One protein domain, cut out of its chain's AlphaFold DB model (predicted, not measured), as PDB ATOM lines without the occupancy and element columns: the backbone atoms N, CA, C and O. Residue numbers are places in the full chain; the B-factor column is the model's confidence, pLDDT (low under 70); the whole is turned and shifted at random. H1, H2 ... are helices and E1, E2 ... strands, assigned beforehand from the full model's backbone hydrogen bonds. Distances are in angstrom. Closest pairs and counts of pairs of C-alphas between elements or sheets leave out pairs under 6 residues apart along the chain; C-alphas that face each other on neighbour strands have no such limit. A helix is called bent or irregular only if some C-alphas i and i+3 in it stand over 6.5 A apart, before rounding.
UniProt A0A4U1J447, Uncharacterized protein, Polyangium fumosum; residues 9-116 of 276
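Overview. This is residues 9 to 116 of the 276 residues of an uncharacterized protein of Polyangium fumosum (UniProt A0A4U1J447). A strongly twisted wall of six antiparallel strands, in the order E2, E3, E1, E6, E5, E4, has helices over one face, and its other face is bare of named helices. H1 covers E2 and E3, H2 and H3 sit together farther along the same face, and H4 packs on H1, off the sheet. The printed part has 108 residues, with four named helices and six named strands in the chain order E1, H1, E2, E3, H2, H3, H4, E4, E5, E6; the class is mixed, helices and strands. The whole is compact, with a radius of gyration of the C-alphas of 13.5 A, and rounded, spanning 35 by 29 by 27 A.

Along the chain. The strands are E2, residues 36 to 38; E3, residues 46 to 50, 13.7 A long; E1, residues 9 to 12, beginning at C-alpha 9 (22.249, 14.890, -20.783); E6, residues 108 to 115, 21.1 A long, ending at C-alpha 115 (25.030, 20.611, -20.953); E5, residues 97 to 100; and E4, residues 88 to 90. The helices are H1, residues 22 to 35, 16.6 A long, beginning at C-alpha 22 (29.683, 14.111, -43.159); H2, residues 52 to 56; H3, residues 65 to 70; and H4, residues 73 to 77. H1 is irregular: C-alphas 31 and 34 are 9.6 A apart.

Arrangement. E1 and E6 are antiparallel at 148 degrees, with N 11 and O 112 2.8 A apart, within hydrogen-bond range. Likewise within range are N 12 and O 48 of E1 and E3, 2.9 A, and N 37 and O 47 of the hairpin E2 and E3, 2.9 A. E4, E5 and E6 form a meander, each strand the antiparallel neighbour of the one before; N 99 and O 109 are 2.8 A apart, and N 89 and O 98 2.8 A. E1, H1 and E2 form a split strand-helix-strand unit, two strands of one sheet that are not neighbours, with H1 between them along the chain and E3 between them in the sheet, and its crossover is right-handed. H1 and H3 on one face make two layers with the sheet. H1 is over E2 and E3 at a height of 7.8 A, along the strands at 14 degrees to E3 on the local plane. H3, at 7.6 A, is only just over E6, with 3 C-alphas falling on it. H2, on the same face, touches H3, the closest C-alphas being those of Gln 54 and Lys 65, 5.2 A. H4, not on the sheet, touches H1 at the C-alphas of Ile 76 and Lys 27, 6.4 A. In H2, H3 and H4 every O i to N i+4 pair is within hydrogen-bond range; in H1, 8 of 10 are.

Size, cuts and confidence. The C-alphas farthest apart are those of Ala 42 and Asn 60, 41.3 A. The printed part has no cut and no long link. The mean pLDDT of the printed part is 88.2; residues 57 to 62 are under 70.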
ATOM      1  N   ARG A   9      22.254  16.242 -20.192       92.69
ATOM      2  CA  ARG A   9      22.249  14.890 -20.783       92.69
ATOM      3  C   ARG A   9      23.632  14.250 -20.691       92.69
ATOM      4  O   ARG A   9      24.628  14.923 -20.451       92.69
ATOM      5  N   TYR A  10      23.679  12.942 -20.896       93.44
ATOM      6  CA  TYR A  10      24.914  12.170 -20.878       93.44
ATOM      7  C   TYR A  10      25.601  12.222 -22.236       93.44
ATOM      8  O   TYR A  10      25.112  11.633 -23.199       93.44
ATOM      9  N   TYR A  11      26.716  12.939 -22.304       95.00
ATOM     10  CA  TYR A  11      27.557  13.050 -23.485       95.00
ATOM     11  C   TYR A  11      28.337  11.759 -23.722       95.00
ATOM     12  O   TYR A  11      29.038  11.278 -22.830       95.00
ATOM     13  N   LEU A  12      28.239  11.230 -24.939       95.31
ATOM     14  CA  LEU A  12      29.039  10.112 -25.413       95.31
ATOM     15  C   LEU A  12      30.134  10.639 -26.359       95.31
ATOM     16  O   LEU A  12      29.799  11.071 -27.465       95.31
ATOM     17  N   PRO A  13      31.423  10.601 -25.970       93.56
ATOM     18  CA  PRO A  13      32.501  11.063 -26.834       93.56
ATOM     19  C   PRO A  13      32.668  10.146 -28.048       93.56
ATOM     20  O   PRO A  13      32.737   8.926 -27.908       93.56
ATOM     21  N   LEU A  14      32.750  10.745 -29.234       95.25
ATOM     22  CA  LEU A  14      32.879  10.045 -30.515       95.25
ATOM     23  C   LEU A  14      34.332  10.037 -31.001       95.25
ATOM     24  O   LEU A  14      35.129  10.895 -30.623       95.25
ATOM     25  N   LEU A  15      34.674   9.081 -31.866       94.25
ATOM     26  CA  LEU A  15      35.966   9.051 -32.555       94.25
ATOM     27  C   LEU A  15      35.868   9.757 -33.912       94.25
ATOM     28  O   LEU A  15      34.790   9.833 -34.493       94.25
ATOM     29  N   GLY A  16      37.004  10.240 -34.425       91.12
ATOM     30  CA  GLY A  16      37.135  10.649 -35.829       91.12
ATOM     31  C   GLY A  16      36.631  12.037 -36.214       91.12
ATOM     32  O   GLY A  16      36.561  12.314 -37.400       91.12
ATOM     33  N   ASN A  17      36.302  12.898 -35.249       92.19
ATOM     34  CA  ASN A  17      35.803  14.261 -35.485       92.19
ATOM     35  C   ASN A  17      34.630  14.341 -36.500       92.19
ATOM     36  O   ASN A  17      34.748  14.963 -37.554       92.19
ATOM     37  N   PRO A  18      33.471  13.740 -36.179       93.38
ATOM     38  CA  PRO A  18      32.312  13.700 -37.075       93.38
ATOM     39  C   PRO A  18      31.677  15.069 -37.373       93.38
ATOM     40  O   PRO A  18      30.752  15.128 -38.174       93.38
ATOM     41  N   SER A  19      32.127  16.158 -36.744       92.19
ATOM     42  CA  SER A  19      31.686  17.515 -37.101       92.19
ATOM     43  C   SER A  19      32.216  17.948 -38.474       92.19
ATOM     44  O   SER A  19      31.532  18.683 -39.176       92.19
ATOM     45  N   ASP A  20      33.393  17.449 -38.871       91.69
ATOM     46  CA  ASP A  20      34.061  17.810 -40.132       91.69
ATOM     47  C   ASP A  20      33.979  16.694 -41.196       91.69
ATOM     48  O   ASP A  20      34.418  16.875 -42.333       91.69
ATOM     49  N   ASP A  21      33.405  15.536 -40.850       93.12
ATOM     50  CA  ASP A  21      33.248  14.373 -41.732       93.12
ATOM     51  C   ASP A  21      31.774  13.951 -41.817       93.12
ATOM     52  O   ASP A  21      31.258  13.217 -40.970       93.12
ATOM     53  N   ILE A  22      31.104  14.387 -42.888       90.12
ATOM     54  CA  ILE A  22      29.683  14.111 -43.159       90.12
ATOM     55  C   ILE A  22      29.408  12.604 -43.307       90.12
ATOM     56  O   ILE A  22      28.319  12.126 -42.970       90.12
ATOM     57  N   GLU A  23      30.359  11.819 -43.823       93.19
ATOM     58  CA  GLU A  23      30.164  10.376 -43.971       93.19
ATOM     59  C   GLU A  23      30.170   9.698 -42.601       93.19
ATOM     60  O   GLU A  23      29.264   8.919 -42.286       93.19
ATOM     61  N   LEU A  24      31.148  10.033 -41.758       95.25
ATOM     62  CA  LEU A  24      31.240   9.526 -40.394       95.25
ATOM     63  C   LEU A  24      30.068  10.000 -39.527       95.25
ATOM     64  O   LEU A  24      29.482   9.211 -38.781       95.25
ATOM     65  N   GLN A  25      29.666  11.259 -39.682       93.62
ATOM     66  CA  GLN A  25      28.464  11.822 -39.079       93.62
ATOM     67  C   GLN A  25      27.231  10.969 -39.400       93.62
ATOM     68  O   GLN A  25      26.487  10.571 -38.497       93.62
ATOM     69  N   ARG A  26      27.031  10.632 -40.683       92.31
ATOM     70  CA  ARG A  26      25.916   9.793 -41.136       92.31
ATOM     71  C   ARG A  26      25.997   8.397 -40.530       92.31
ATOM     72  O   ARG A  26      24.980   7.904 -40.052       92.31
ATOM     73  N   LYS A  27      27.187   7.785 -40.471       96.06
ATOM     74  CA  LYS A  27      27.381   6.474 -39.826       96.06
ATOM     75  C   LYS A  27      26.941   6.499 -38.360       96.06
ATOM     76  O   LYS A  27      26.172   5.629 -37.944       96.06
ATOM     77  N   TYR A  28      27.342   7.515 -37.593       96.94
ATOM     78  CA  TYR A  28      26.907   7.668 -36.201       96.94
ATOM     79  C   TYR A  28      25.410   7.958 -36.073       96.94
ATOM     80  O   TYR A  28      24.737   7.308 -35.271       96.94
ATOM     81  N   LYS A  29      24.850   8.866 -36.883       92.50
ATOM     82  CA  LYS A  29      23.407   9.166 -36.876       92.50
ATOM     83  C   LYS A  29      22.578   7.924 -37.223       92.50
ATOM     84  O   LYS A  29      21.587   7.657 -36.553       92.50
ATOM     85  N   THR A  30      23.000   7.118 -38.200       93.75
ATOM     86  CA  THR A  30      22.352   5.841 -38.545       93.75
ATOM     87  C   THR A  30      22.455   4.827 -37.408       93.75
ATOM     88  O   THR A  30      21.480   4.140 -37.109       93.75
ATOM     89  N   ALA A  31      23.612   4.722 -36.753       95.25
ATOM     90  CA  ALA A  31      23.831   3.717 -35.718       95.25
ATOM     91  C   ALA A  31      23.134   4.042 -34.390       95.25
ATOM     92  O   ALA A  31      22.635   3.130 -33.726       95.25
ATOM     93  N   PHE A  32      23.131   5.313 -33.990       95.25
ATOM     94  CA  PHE A  32      22.711   5.758 -32.658       95.25
ATOM     95  C   PHE A  32      21.388   6.533 -32.674       95.25
ATOM     96  O   PHE A  32      20.745   6.677 -31.628       95.25
ATOM     97  N   GLY A  33      20.924   6.944 -33.856       91.25
ATOM     98  CA  GLY A  33      19.641   7.598 -34.064       91.25
ATOM     99  C   GLY A  33      19.610   9.010 -33.489       91.25
ATOM    100  O   GLY A  33      20.577   9.767 -33.568       91.25
ATOM    101  N   SER A  34      18.482   9.359 -32.876       88.19
ATOM    102  CA  SER A  34      18.208  10.702 -32.357       88.19
ATOM    103  C   SER A  34      19.020  11.097 -31.119       88.19
ATOM    104  O   SER A  34      18.867  12.210 -30.627       88.19
ATOM    105  N   ALA A  35      19.854  10.202 -30.582       92.44
ATOM    106  CA  ALA A  35      20.835  10.591 -29.574       92.44
ATOM    107  C   ALA A  35      21.886  11.533 -30.177       92.44
ATOM    108  O   ALA A  35      22.387  12.407 -29.478       92.44
ATOM    109  N   CYS A  36      22.194  11.369 -31.468       94.19
ATOM    110  CA  CYS A  36      23.206  12.145 -32.169       94.19
ATOM    111  C   CYS A  36      22.587  13.234 -33.029       94.19
ATOM    112  O   CYS A  36      21.583  12.985 -33.691       94.19
ATOM    113  N   TYR A  37      23.177  14.422 -33.049       91.12
ATOM    114  CA  TYR A  37      22.639  15.575 -33.766       91.12
ATOM    115  C   TYR A  37      23.709  16.652 -33.967       91.12
ATOM    116  O   TYR A  37      24.782  16.603 -33.366       91.12
ATOM    117  N   VAL A  38      23.387  17.620 -34.824       91.31
ATOM    118  CA  VAL A  38      24.182  18.834 -35.042       91.31
ATOM    119  C   VAL A  38      23.701  19.909 -34.077       91.31
ATOM    120  O   VAL A  38      22.519  20.260 -34.080       91.31
ATOM    121  N   ALA A  39      24.602  20.416 -33.245       91.00
ATOM    122  CA  ALA A  39      24.313  21.480 -32.302       91.00
ATOM    123  C   ALA A  39      24.040  22.812 -33.016       91.00
ATOM    124  O   ALA A  39      24.685  23.149 -34.005       91.00
ATOM    125  N   ALA A  40      23.121  23.604 -32.470       87.94
ATOM    126  CA  ALA A  40      22.883  24.995 -32.847       87.94
ATOM    127  C   ALA A  40      23.945  25.934 -32.232       87.94
ATOM    128  O   ALA A  40      23.612  26.949 -31.623       87.94
ATOM    129  N   ASP A  41      25.222  25.561 -32.320       85.44
ATOM    130  CA  ASP A  41      26.351  26.382 -31.885       85.44
ATOM    131  C   ASP A  41      27.105  26.964 -33.090       85.44
ATOM    132  O   ASP A  41      26.852  26.604 -34.240       85.44
ATOM    133  N   ALA A  42      28.028  27.895 -32.834       82.62
ATOM    134  CA  ALA A  42      28.764  28.596 -33.889       82.62
ATOM    135  C   ALA A  42      29.590  27.663 -34.796       82.62
ATOM    136  O   ALA A  42      29.915  28.046 -35.917       82.62
ATOM    137  N   ASN A  43      29.914  26.461 -34.317       84.75
ATOM    138  CA  ASN A  43      30.745  25.490 -35.022       84.75
ATOM    139  C   ASN A  43      29.930  24.307 -35.566       84.75
ATOM    140  O   ASN A  43      30.524  23.367 -36.085       84.75
ATOM    141  N   ALA A  44      28.600  24.327 -35.423       86.44
ATOM    142  CA  ALA A  44      27.701  23.236 -35.782       86.44
ATOM    143  C   ALA A  44      28.196  21.859 -35.287       86.44
ATOM    144  O   ALA A  44      28.234  20.887 -36.044       86.44
ATOM    145  N   THR A  45      28.616  21.761 -34.019       91.69
ATOM    146  CA  THR A  45      29.283  20.541 -33.534       91.69
ATOM    147  C   THR A  45      28.364  19.314 -33.548       91.69
ATOM    148  O   THR A  45      27.215  19.366 -33.100       91.69
ATOM    149  N   PHE A  46      28.863  18.171 -34.030       93.62
ATOM    150  CA  PHE A  46      28.114  16.916 -34.006       93.62
ATOM    151  C   PHE A  46      28.387  16.135 -32.722       93.62
ATOM    152  O   PHE A  46      29.512  15.707 -32.459       93.62
ATOM    153  N   ASN A  47      27.340  15.898 -31.934       93.00
ATOM    154  CA  ASN A  47      27.453  15.245 -30.633       93.00
ATOM    155  C   ASN A  47      26.363  14.200 -30.427       93.00
ATOM    156  O   ASN A  47      25.278  14.314 -30.994       93.00
ATOM    157  N   CYS A  48      26.626  13.232 -29.547       95.81
ATOM    158  CA  CYS A  48      25.629  12.272 -29.086       95.81
ATOM    159  C   CYS A  48      25.358  12.450 -27.592       95.81
ATOM    160  O   CYS A  48      26.268  12.346 -26.768       95.81
ATOM    161  N   PHE A  49      24.097  12.697 -27.247       94.94
ATOM    162  CA  PHE A  49      23.638  12.922 -25.885       94.94
ATOM    163  C   PHE A  49      22.449  12.019 -25.554       94.94
ATOM    164  O   PHE A  49      21.487  11.931 -26.317       94.94
ATOM    165  N   TYR A  50      22.497  11.395 -24.380       93.25
ATOM    166  CA  TYR A  50      21.505  10.427 -23.924       93.25
ATOM    167  C   TYR A  50      20.760  10.920 -22.685       93.25
ATOM    168  O   TYR A  50      21.318  11.586 -21.810       93.25
ATOM    169  N   GLU A  51      19.485  10.562 -22.585       89.88
ATOM    170  CA  GLU A  51      18.730  10.700 -21.344       89.88
ATOM    171  C   GLU A  51      19.278   9.755 -20.270       89.88
ATOM    172  O   GLU A  51      19.748   8.656 -20.563       89.88
ATOM    173  N   GLU A  52      19.123  10.128 -19.001       85.38
ATOM    174  CA  GLU A  52      19.536   9.277 -17.883       85.38
ATOM    175  C   GLU A  52      18.881   7.886 -17.930       85.38
ATOM    176  O   GLU A  52      19.538   6.867 -17.708       85.38
ATOM    177  N   LYS A  53      17.595   7.819 -18.296       86.06
ATOM    178  CA  LYS A  53      16.887   6.543 -18.463       86.06
ATOM    179  C   LYS A  53      17.546   5.657 -19.525       86.06
ATOM    180  O   LYS A  53      17.662   4.460 -19.322       86.06
ATOM    181  N   GLN A  54      18.077   6.235 -20.606       88.31
ATOM    182  CA  GLN A  54      18.762   5.491 -21.672       88.31
ATOM    183  C   GLN A  54      20.139   4.968 -21.237       88.31
ATOM    184  O   GLN A  54      20.722   4.135 -21.928       88.31
ATOM    185  N   LEU A  55      20.660   5.436 -20.104       83.75
ATOM    186  CA  LEU A  55      21.875   4.932 -19.474       83.75
ATOM    187  C   LEU A  55      21.557   3.857 -18.420       83.75
ATOM    188  O   LEU A  55      22.274   2.863 -18.314       83.75
ATOM    189  N   LYS A  56      20.464   4.040 -17.664       77.94
ATOM    190  CA  LYS A  56      20.048   3.161 -16.557       77.94
ATOM    191  C   LYS A  56      19.185   1.966 -16.975       77.94
ATOM    192  O   LYS A  56      19.243   0.933 -16.309       77.94
ATOM    193  N   GLU A  57      18.369   2.089 -18.020       68.00
ATOM    194  CA  GLU A  57      17.430   1.043 -18.443       68.00
ATOM    195  C   GLU A  57      18.176  -0.180 -18.979       68.00
ATOM    196  O   GLU A  57      18.662  -0.193 -20.106       68.00
ATOM    197  N   LYS A  58      18.217  -1.238 -18.168       66.75
ATOM    198  CA  LYS A  58      18.665  -2.563 -18.588       66.75
ATOM    199  C   LYS A  58      17.460  -3.353 -19.072       66.75
ATOM    200  O   LYS A  58      16.558  -3.640 -18.284       66.75
ATOM    201  N   LYS A  59      17.440  -3.745 -20.343       58.31
ATOM    202  CA  LYS A  59      16.487  -4.748 -20.835       58.31
ATOM    203  C   LYS A  59      17.156  -6.112 -20.750       58.31
ATOM    204  O   LYS A  59      18.251  -6.285 -21.257       58.31
ATOM    205  N   ASN A  60      16.530  -7.069 -20.067       56.00
ATOM    206  CA  ASN A  60      16.977  -8.470 -20.030       56.00
ATOM    207  C   ASN A  60      18.448  -8.687 -19.601       56.00
ATOM    208  O   ASN A  60      19.102  -9.620 -20.054       56.00
ATOM    209  N   GLY A  61      18.982  -7.830 -18.723       59.44
ATOM    210  CA  GLY A  61      20.375  -7.912 -18.260       59.44
ATOM    211  C   GLY A  61      21.417  -7.278 -19.194       59.44
ATOM    212  O   GLY A  61      22.607  -7.321 -18.873       59.44
ATOM    213  N   GLU A  62      20.984  -6.665 -20.299       66.44
ATOM    214  CA  GLU A  62      21.826  -5.903 -21.225       66.44
ATOM    215  C   GLU A  62      22.169  -4.511 -20.670       66.44
ATOM    216  O   GLU A  62      21.501  -3.991 -19.771       66.44
ATOM    217  N   ASP A  63      23.246  -3.917 -21.188       74.88
ATOM    218  CA  ASP A  63      23.639  -2.552 -20.840       74.88
ATOM    219  C   ASP A  63      22.599  -1.531 -21.337       74.88
ATOM    220  O   ASP A  63      21.903  -1.769 -22.324       74.88
ATOM    221  N   GLY A  64      22.516  -0.369 -20.679       86.12
ATOM    222  CA  GLY A  64      21.699   0.743 -21.174       86.12
ATOM    223  C   GLY A  64      22.117   1.175 -22.581       86.12
ATOM    224  O   GLY A  64      23.270   0.994 -22.978       86.12
ATOM    225  N   LYS A  65      21.193   1.773 -23.341       89.56
ATOM    226  CA  LYS A  65      21.406   2.178 -24.742       89.56
ATOM    227  C   LYS A  65      22.706   2.962 -24.950       89.56
ATOM    228  O   LYS A  65      23.456   2.635 -25.860       89.56
ATOM    229  N   ALA A  66      22.995   3.953 -24.107       90.75
ATOM    230  CA  ALA A  66      24.218   4.755 -24.225       90.75
ATOM    231  C   ALA A  66      25.493   3.898 -24.117       90.75
ATOM    232  O   ALA A  66      26.460   4.102 -24.844       90.75
ATOM    233  N   CYS A  67      25.471   2.887 -23.251       89.00
ATOM    234  CA  CYS A  67      26.567   1.944 -23.060       89.00
ATOM    235  C   CYS A  67      26.666   0.915 -24.186       89.00
ATOM    236  O   CYS A  67      27.767   0.574 -24.617       89.00
ATOM    237  N   ALA A  68      25.527   0.440 -24.694       90.56
ATOM    238  CA  ALA A  68      25.485  -0.414 -25.875       90.56
ATOM    239  C   ALA A  68      26.051   0.313 -27.108       90.56
ATOM    240  O   ALA A  68      26.842  -0.260 -27.856       90.56
ATOM    241  N   ASP A  69      25.705   1.590 -27.275       93.38
ATOM    242  CA  ASP A  69      26.218   2.445 -28.341       93.38
ATOM    243  C   ASP A  69      27.719   2.734 -28.154       93.38
ATOM    244  O   ASP A  69      28.488   2.588 -29.105       93.38
ATOM    245  N   ALA A  70      28.175   3.017 -26.926       92.44
ATOM    246  CA  ALA A  70      29.591   3.236 -26.610       92.44
ATOM    247  C   ALA A  70      30.503   2.086 -27.077       92.44
ATOM    248  O   ALA A  70      31.578   2.320 -27.634       92.44
ATOM    249  N   LYS A  71      30.053   0.830 -26.935       91.00
ATOM    250  CA  LYS A  71      30.795  -0.360 -27.398       91.00
ATOM    251  C   LYS A  71      30.995  -0.409 -28.914       91.00
ATOM    252  O   LYS A  71      31.908  -1.086 -29.380       91.00
ATOM    253  N   ARG A  72      30.148   0.279 -29.680       93.00
ATOM    254  CA  ARG A  72      30.141   0.258 -31.150       93.00
ATOM    255  C   ARG A  72      30.921   1.416 -31.769       93.00
ATOM    256  O   ARG A  72      31.107   1.428 -32.979       93.00
ATOM    257  N   ILE A  73      31.402   2.375 -30.972       94.69
ATOM    258  CA  ILE A  73      32.046   3.598 -31.481       94.69
ATOM    259  C   ILE A  73      33.254   3.296 -32.365       94.69
ATOM    260  O   ILE A  73      33.363   3.887 -33.438       94.69
ATOM    261  N   ALA A  74      34.136   2.386 -31.934       92.81
ATOM    262  CA  ALA A  74      35.320   2.013 -32.707       92.81
ATOM    263  C   ALA A  74      34.948   1.356 -34.040       92.81
ATOM    264  O   ALA A  74      35.478   1.743 -35.074       92.81
ATOM    265  N   GLU A  75      33.987   0.432 -34.023       94.19
ATOM    266  CA  GLU A  75      33.493  -0.245 -35.227       94.19
ATOM    267  C   GLU A  75      32.897   0.753 -36.229       94.19
ATOM    268  O   GLU A  75      33.220   0.709 -37.412       94.19
ATOM    269  N   ILE A  76      32.078   1.698 -35.757       95.12
ATOM    270  CA  ILE A  76      31.448   2.725 -36.603       95.12
ATOM    271  C   ILE A  76      32.489   3.666 -37.220       95.12
ATOM    272  O   ILE A  76      32.354   4.056 -38.379       95.12
ATOM    273  N   PHE A  77      33.534   4.000 -36.461       95.12
ATOM    274  CA  PHE A  77      34.662   4.794 -36.943       95.12
ATOM    275  C   PHE A  77      35.539   4.040 -37.960       95.12
ATOM    276  O   PHE A  77      36.248   4.668 -38.739       95.12
ATOM    277  N   GLY A  78      35.478   2.705 -37.992       93.19
ATOM    278  CA  GLY A  78      36.327   1.863 -38.842       93.19
ATOM    279  C   GLY A  78      37.605   1.364 -38.156       93.19
ATOM    280  O   GLY A  78      38.517   0.886 -38.824       93.19
ATOM    281  N   ALA A  79      37.678   1.459 -36.828       91.81
ATOM    282  CA  ALA A  79      38.736   0.868 -36.016       91.81
ATOM    283  C   ALA A  79      38.363  -0.548 -35.535       91.81
ATOM    284  O   ALA A  79      37.227  -1.010 -35.668       91.81
ATOM    285  N   ALA A  80      39.337  -1.242 -34.938       89.12
ATOM    286  CA  ALA A  80      39.103  -2.543 -34.319       89.12
ATOM    287  C   ALA A  80      38.011  -2.436 -33.229       89.12
ATOM    288  O   ALA A  80      38.106  -1.554 -32.369       89.12
ATOM    289  N   PRO A  81      36.989  -3.314 -33.230       89.00
ATOM    290  CA  PRO A  81      35.924  -3.264 -32.237       89.00
ATOM    291  C   PRO A  81      36.452  -3.396 -30.808       89.00
ATOM    292  O   PRO A  81      37.361  -4.181 -30.533       89.00
ATOM    293  N   TYR A  82      35.826  -2.676 -29.879       87.69
ATOM    294  CA  TYR A  82      36.116  -2.824 -28.460       87.69
ATOM    295  C   TYR A  82      35.689  -4.191 -27.937       87.69
ATOM    296  O   TYR A  82      34.762  -4.832 -28.450       87.69
ATOM    297  N   SER A  83      36.335  -4.621 -26.856       82.44
ATOM    298  CA  SER A  83      35.938  -5.859 -26.200       82.44
ATOM    299  C   SER A  83      34.538  -5.714 -25.594       82.44
ATOM    300  O   SER A  83      34.266  -4.813 -24.801       82.44
ATOM    301  N   LYS A  84      33.623  -6.617 -25.963       76.19
ATOM    302  CA  LYS A  84      32.197  -6.525 -25.596       76.19
ATOM    303  C   LYS A  84      31.881  -7.003 -24.171       76.19
ATOM    304  O   LYS A  84      30.773  -6.764 -23.686       76.19
ATOM    305  N   ASN A  85      32.831  -7.666 -23.509       82.25
ATOM    306  CA  ASN A  85      32.679  -8.244 -22.166       82.25
ATOM    307  C   ASN A  85      32.711  -7.206 -21.031       82.25
ATOM    308  O   ASN A  85      32.278  -7.514 -19.921       82.25
ATOM    309  N   TYR A  86      33.192  -5.992 -21.295       81.56
ATOM    310  CA  TYR A  86      33.189  -4.913 -20.318       81.56
ATOM    311  C   TYR A  86      31.820  -4.246 -20.240       81.56
ATOM    312  O   TYR A  86      31.083  -4.166 -21.227       81.56
ATOM    313  N   LYS A  87      31.477  -3.779 -19.043       83.69
ATOM    314  CA  LYS A  87      30.217  -3.099 -18.747       83.69
ATOM    315  C   LYS A  87      30.507  -1.671 -18.324       83.69
ATOM    316  O   LYS A  87      31.564  -1.398 -17.757       83.69
ATOM    317  N   CYS A  88      29.548  -0.787 -18.563       87.25
ATOM    318  CA  CYS A  88      29.592   0.530 -17.953       87.25
ATOM    319  C   CYS A  88      29.501   0.414 -16.433       87.25
ATOM    320  O   CYS A  88      28.641  -0.297 -15.902       87.25
ATOM    321  N   VAL A  89      30.345   1.168 -15.747       87.69
ATOM    322  CA  VAL A  89      30.345   1.307 -14.297       87.69
ATOM    323  C   VAL A  89      30.048   2.764 -13.974       87.69
ATOM    324  O   VAL A  89      30.597   3.658 -14.612       87.69
ATOM    325  N   LYS A  90      29.151   3.003 -13.014       87.25
ATOM    326  CA  LYS A  90      28.927   4.351 -12.486       87.25
ATOM    327  C   LYS A  90      30.126   4.733 -11.620       87.25
ATOM    328  O   LYS A  90      30.512   3.954 -10.746       87.25
ATOM    329  N   ASP A  91      30.690   5.909 -11.844       84.75
ATOM    330  CA  ASP A  91      31.820   6.388 -11.056       84.75
ATOM    331  C   ASP A  91      31.331   6.825  -9.659       84.75
ATOM    332  O   ASP A  91      30.364   7.565  -9.514       84.75
ATOM    333  N   SER A  92      31.971   6.328  -8.596       75.25
ATOM    334  CA  SER A  92      31.437   6.382  -7.217       75.25
ATOM    335  C   SER A  92      31.338   7.780  -6.586       75.25
ATOM    336  O   SER A  92      30.689   7.926  -5.552       75.25
ATOM    337  N   GLY A  93      31.949   8.799  -7.193       77.62
ATOM    338  CA  GLY A  93      31.934  10.187  -6.715       77.62
ATOM    339  C   GLY A  93      31.186  11.166  -7.620       77.62
ATOM    340  O   GLY A  93      31.167  12.358  -7.329       77.62
ATOM    341  N   THR A  94      30.603  10.691  -8.720       83.44
ATOM    342  CA  THR A  94      29.969  11.528  -9.746       83.44
ATOM    343  C   THR A  94      28.710  10.853 -10.285       83.44
ATOM    344  O   THR A  94      28.466   9.672 -10.045       83.44
ATOM    345  N   ASP A  95      27.914  11.579 -11.068       83.69
ATOM    346  CA  ASP A  95      26.850  10.949 -11.857       83.69
ATOM    347  C   ASP A  95      27.349  10.336 -13.172       83.69
ATOM    348  O   ASP A  95      26.584   9.662 -13.853       83.69
ATOM    349  N   ASP A  96      28.638  10.486 -13.484       89.50
ATOM    350  CA  ASP A  96      29.270   9.963 -14.693       89.50
ATOM    351  C   ASP A  96      29.403   8.434 -14.710       89.50
ATOM    352  O   ASP A  96      29.364   7.738 -13.688       89.50
ATOM    353  N   TYR A  97      29.577   7.912 -15.921       90.88
ATOM    354  CA  TYR A  97      29.779   6.496 -16.182       90.88
ATOM    355  C   TYR A  97      31.057   6.291 -16.983       90.88
ATOM    356  O   TYR A  97      31.401   7.093 -17.851       90.88
ATOM    357  N   SER A  98      31.726   5.168 -16.755       91.19
ATOM    358  CA  SER A  98      32.897   4.772 -17.521       91.19
ATOM    359  C   SER A  98      32.744   3.360 -18.089       91.19
ATOM    360  O   SER A  98      32.256   2.447 -17.424       91.19
ATOM    361  N   LEU A  99      33.142   3.175 -19.349       90.88
ATOM    362  CA  LEU A  99      33.216   1.881 -20.024       90.88
ATOM    363  C   LEU A  99      34.681   1.557 -20.302       90.88
ATOM    364  O   LEU A  99      35.328   2.249 -21.085       90.88
ATOM    365  N   GLN A 100      35.195   0.488 -19.698       90.00
ATOM    366  CA  GLN A 100      36.468  -0.097 -20.116       90.00
ATOM    367  C   GLN A 100      36.304  -0.706 -21.512       90.00
ATOM    368  O   GLN A 100      35.312  -1.379 -21.777       90.00
ATOM    369  N   VAL A 101      37.253  -0.463 -22.412       86.75
ATOM    370  CA  VAL A 101      37.124  -0.882 -23.820       86.75
ATOM    371  C   VAL A 101      38.198  -1.866 -24.289       86.75
ATOM    372  O   VAL A 101      38.123  -2.392 -25.402       86.75
ATOM    373  N   GLY A 102      39.155  -2.184 -23.419       85.31
ATOM    374  CA  GLY A 102      40.233  -3.134 -23.670       85.31
ATOM    375  C   GLY A 102      40.803  -3.722 -22.376       85.31
ATOM    376  O   GLY A 102      40.345  -3.368 -21.291       85.31
ATOM    377  N   PRO A 103      41.795  -4.624 -22.471       83.62
ATOM    378  CA  PRO A 103      42.395  -5.280 -21.308       83.62
ATOM    379  C   PRO A 103      43.092  -4.300 -20.363       83.62
ATOM    380  O   PRO A 103      43.122  -4.544 -19.159       83.62
ATOM    381  N   ASP A 104      43.601  -3.188 -20.894       84.62
ATOM    382  CA  ASP A 104      44.167  -2.112 -20.093       84.62
ATOM    383  C   ASP A 104      43.045  -1.336 -19.368       84.62
ATOM    384  O   ASP A 104      42.207  -0.709 -20.028       84.62
ATOM    385  N   PRO A 105      43.004  -1.353 -18.021       82.56
ATOM    386  CA  PRO A 105      41.990  -0.646 -17.246       82.56
ATOM    387  C   PRO A 105      42.091   0.884 -17.341       82.56
ATOM    388  O   PRO A 105      41.140   1.566 -16.953       82.56
ATOM    389  N   ALA A 106      43.202   1.437 -17.838       86.12
ATOM    390  CA  ALA A 106      43.346   2.872 -18.071       86.12
ATOM    391  C   ALA A 106      42.582   3.347 -19.318       86.12
ATOM    392  O   ALA A 106      42.219   4.522 -19.408       86.12
ATOM    393  N   ILE A 107      42.290   2.449 -20.265       86.19
ATOM    394  CA  ILE A 107      41.603   2.797 -21.510       86.19
ATOM    395  C   ILE A 107      40.092   2.696 -21.296       86.19
ATOM    396  O   ILE A 107      39.489   1.616 -21.351       86.19
ATOM    397  N   LYS A 108      39.476   3.856 -21.053       91.31
ATOM    398  CA  LYS A 108      38.042   3.990 -20.793       91.31
ATOM    399  C   LYS A 108      37.392   5.050 -21.673       91.31
ATOM    400  O   LYS A 108      37.983   6.084 -21.967       91.31
ATOM    401  N   ILE A 109      36.130   4.812 -22.003       92.62
ATOM    402  CA  ILE A 109      35.211   5.827 -22.511       92.62
ATOM    403  C   ILE A 109      34.447   6.390 -21.323       92.62
ATOM    404  O   ILE A 109      33.800   5.636 -20.599       92.62
ATOM    405  N   TYR A 110      34.504   7.705 -21.143       93.31
ATOM    406  CA  TYR A 110      33.732   8.401 -20.119       93.31
ATOM    407  C   TYR A 110      32.464   8.977 -20.736       93.31
ATOM    408  O   TYR A 110      32.530   9.751 -21.688       93.31
ATOM    409  N   ILE A 111      31.323   8.605 -20.172       94.44
ATOM    410  CA  ILE A 111      30.000   9.108 -20.515       94.44
ATOM    411  C   ILE A 111      29.611  10.089 -19.412       94.44
ATOM    412  O   ILE A 111      29.292   9.675 -18.294       94.44
ATOM    413  N   LYS A 112      29.689  11.385 -19.713       94.12
ATOM    414  CA  LYS A 112      29.621  12.443 -18.695       94.12
ATOM    415  C   LYS A 112      28.299  13.179 -18.718       94.12
ATOM    416  O   LYS A 112      27.803  13.504 -19.796       94.12
ATOM    417  N   LEU A 113      27.751  13.487 -17.548       91.69
ATOM    418  CA  LEU A 113      26.600  14.375 -17.460       91.69
ATOM    419  C   LEU A 113      27.052  15.810 -17.754       91.69
ATOM    420  O   LEU A 113      27.933  16.350 -17.088       91.69
ATOM    421  N   GLY A 114      26.444  16.443 -18.751       90.44
ATOM    422  CA  GLY A 114      26.818  17.786 -19.172       90.44
ATOM    423  C   GLY A 114      25.673  18.542 -19.818       90.44
ATOM    424  O   GLY A 114      24.570  18.018 -19.985       90.44
ATOM    425  N   ASP A 115      25.948  19.796 -20.165       90.75
ATOM    426  CA  ASP A 115      25.030  20.611 -20.953       90.75
ATOM    427  C   ASP A 115      24.939  20.037 -22.359       90.75
ATOM    428  O   ASP A 115      25.946  19.918 -23.053       90.75
ATOM    429  N   ALA A 116      23.731  19.662 -22.764       90.38
ATOM    430  CA  ALA A 116      23.443  19.282 -24.130       90.38
ATOM    431  C   ALA A 116      23.104  20.550 -24.917       90.38
ATOM    432  O   ALA A 116      22.086  21.187 -24.619       90.38
TER     433      ALA A 116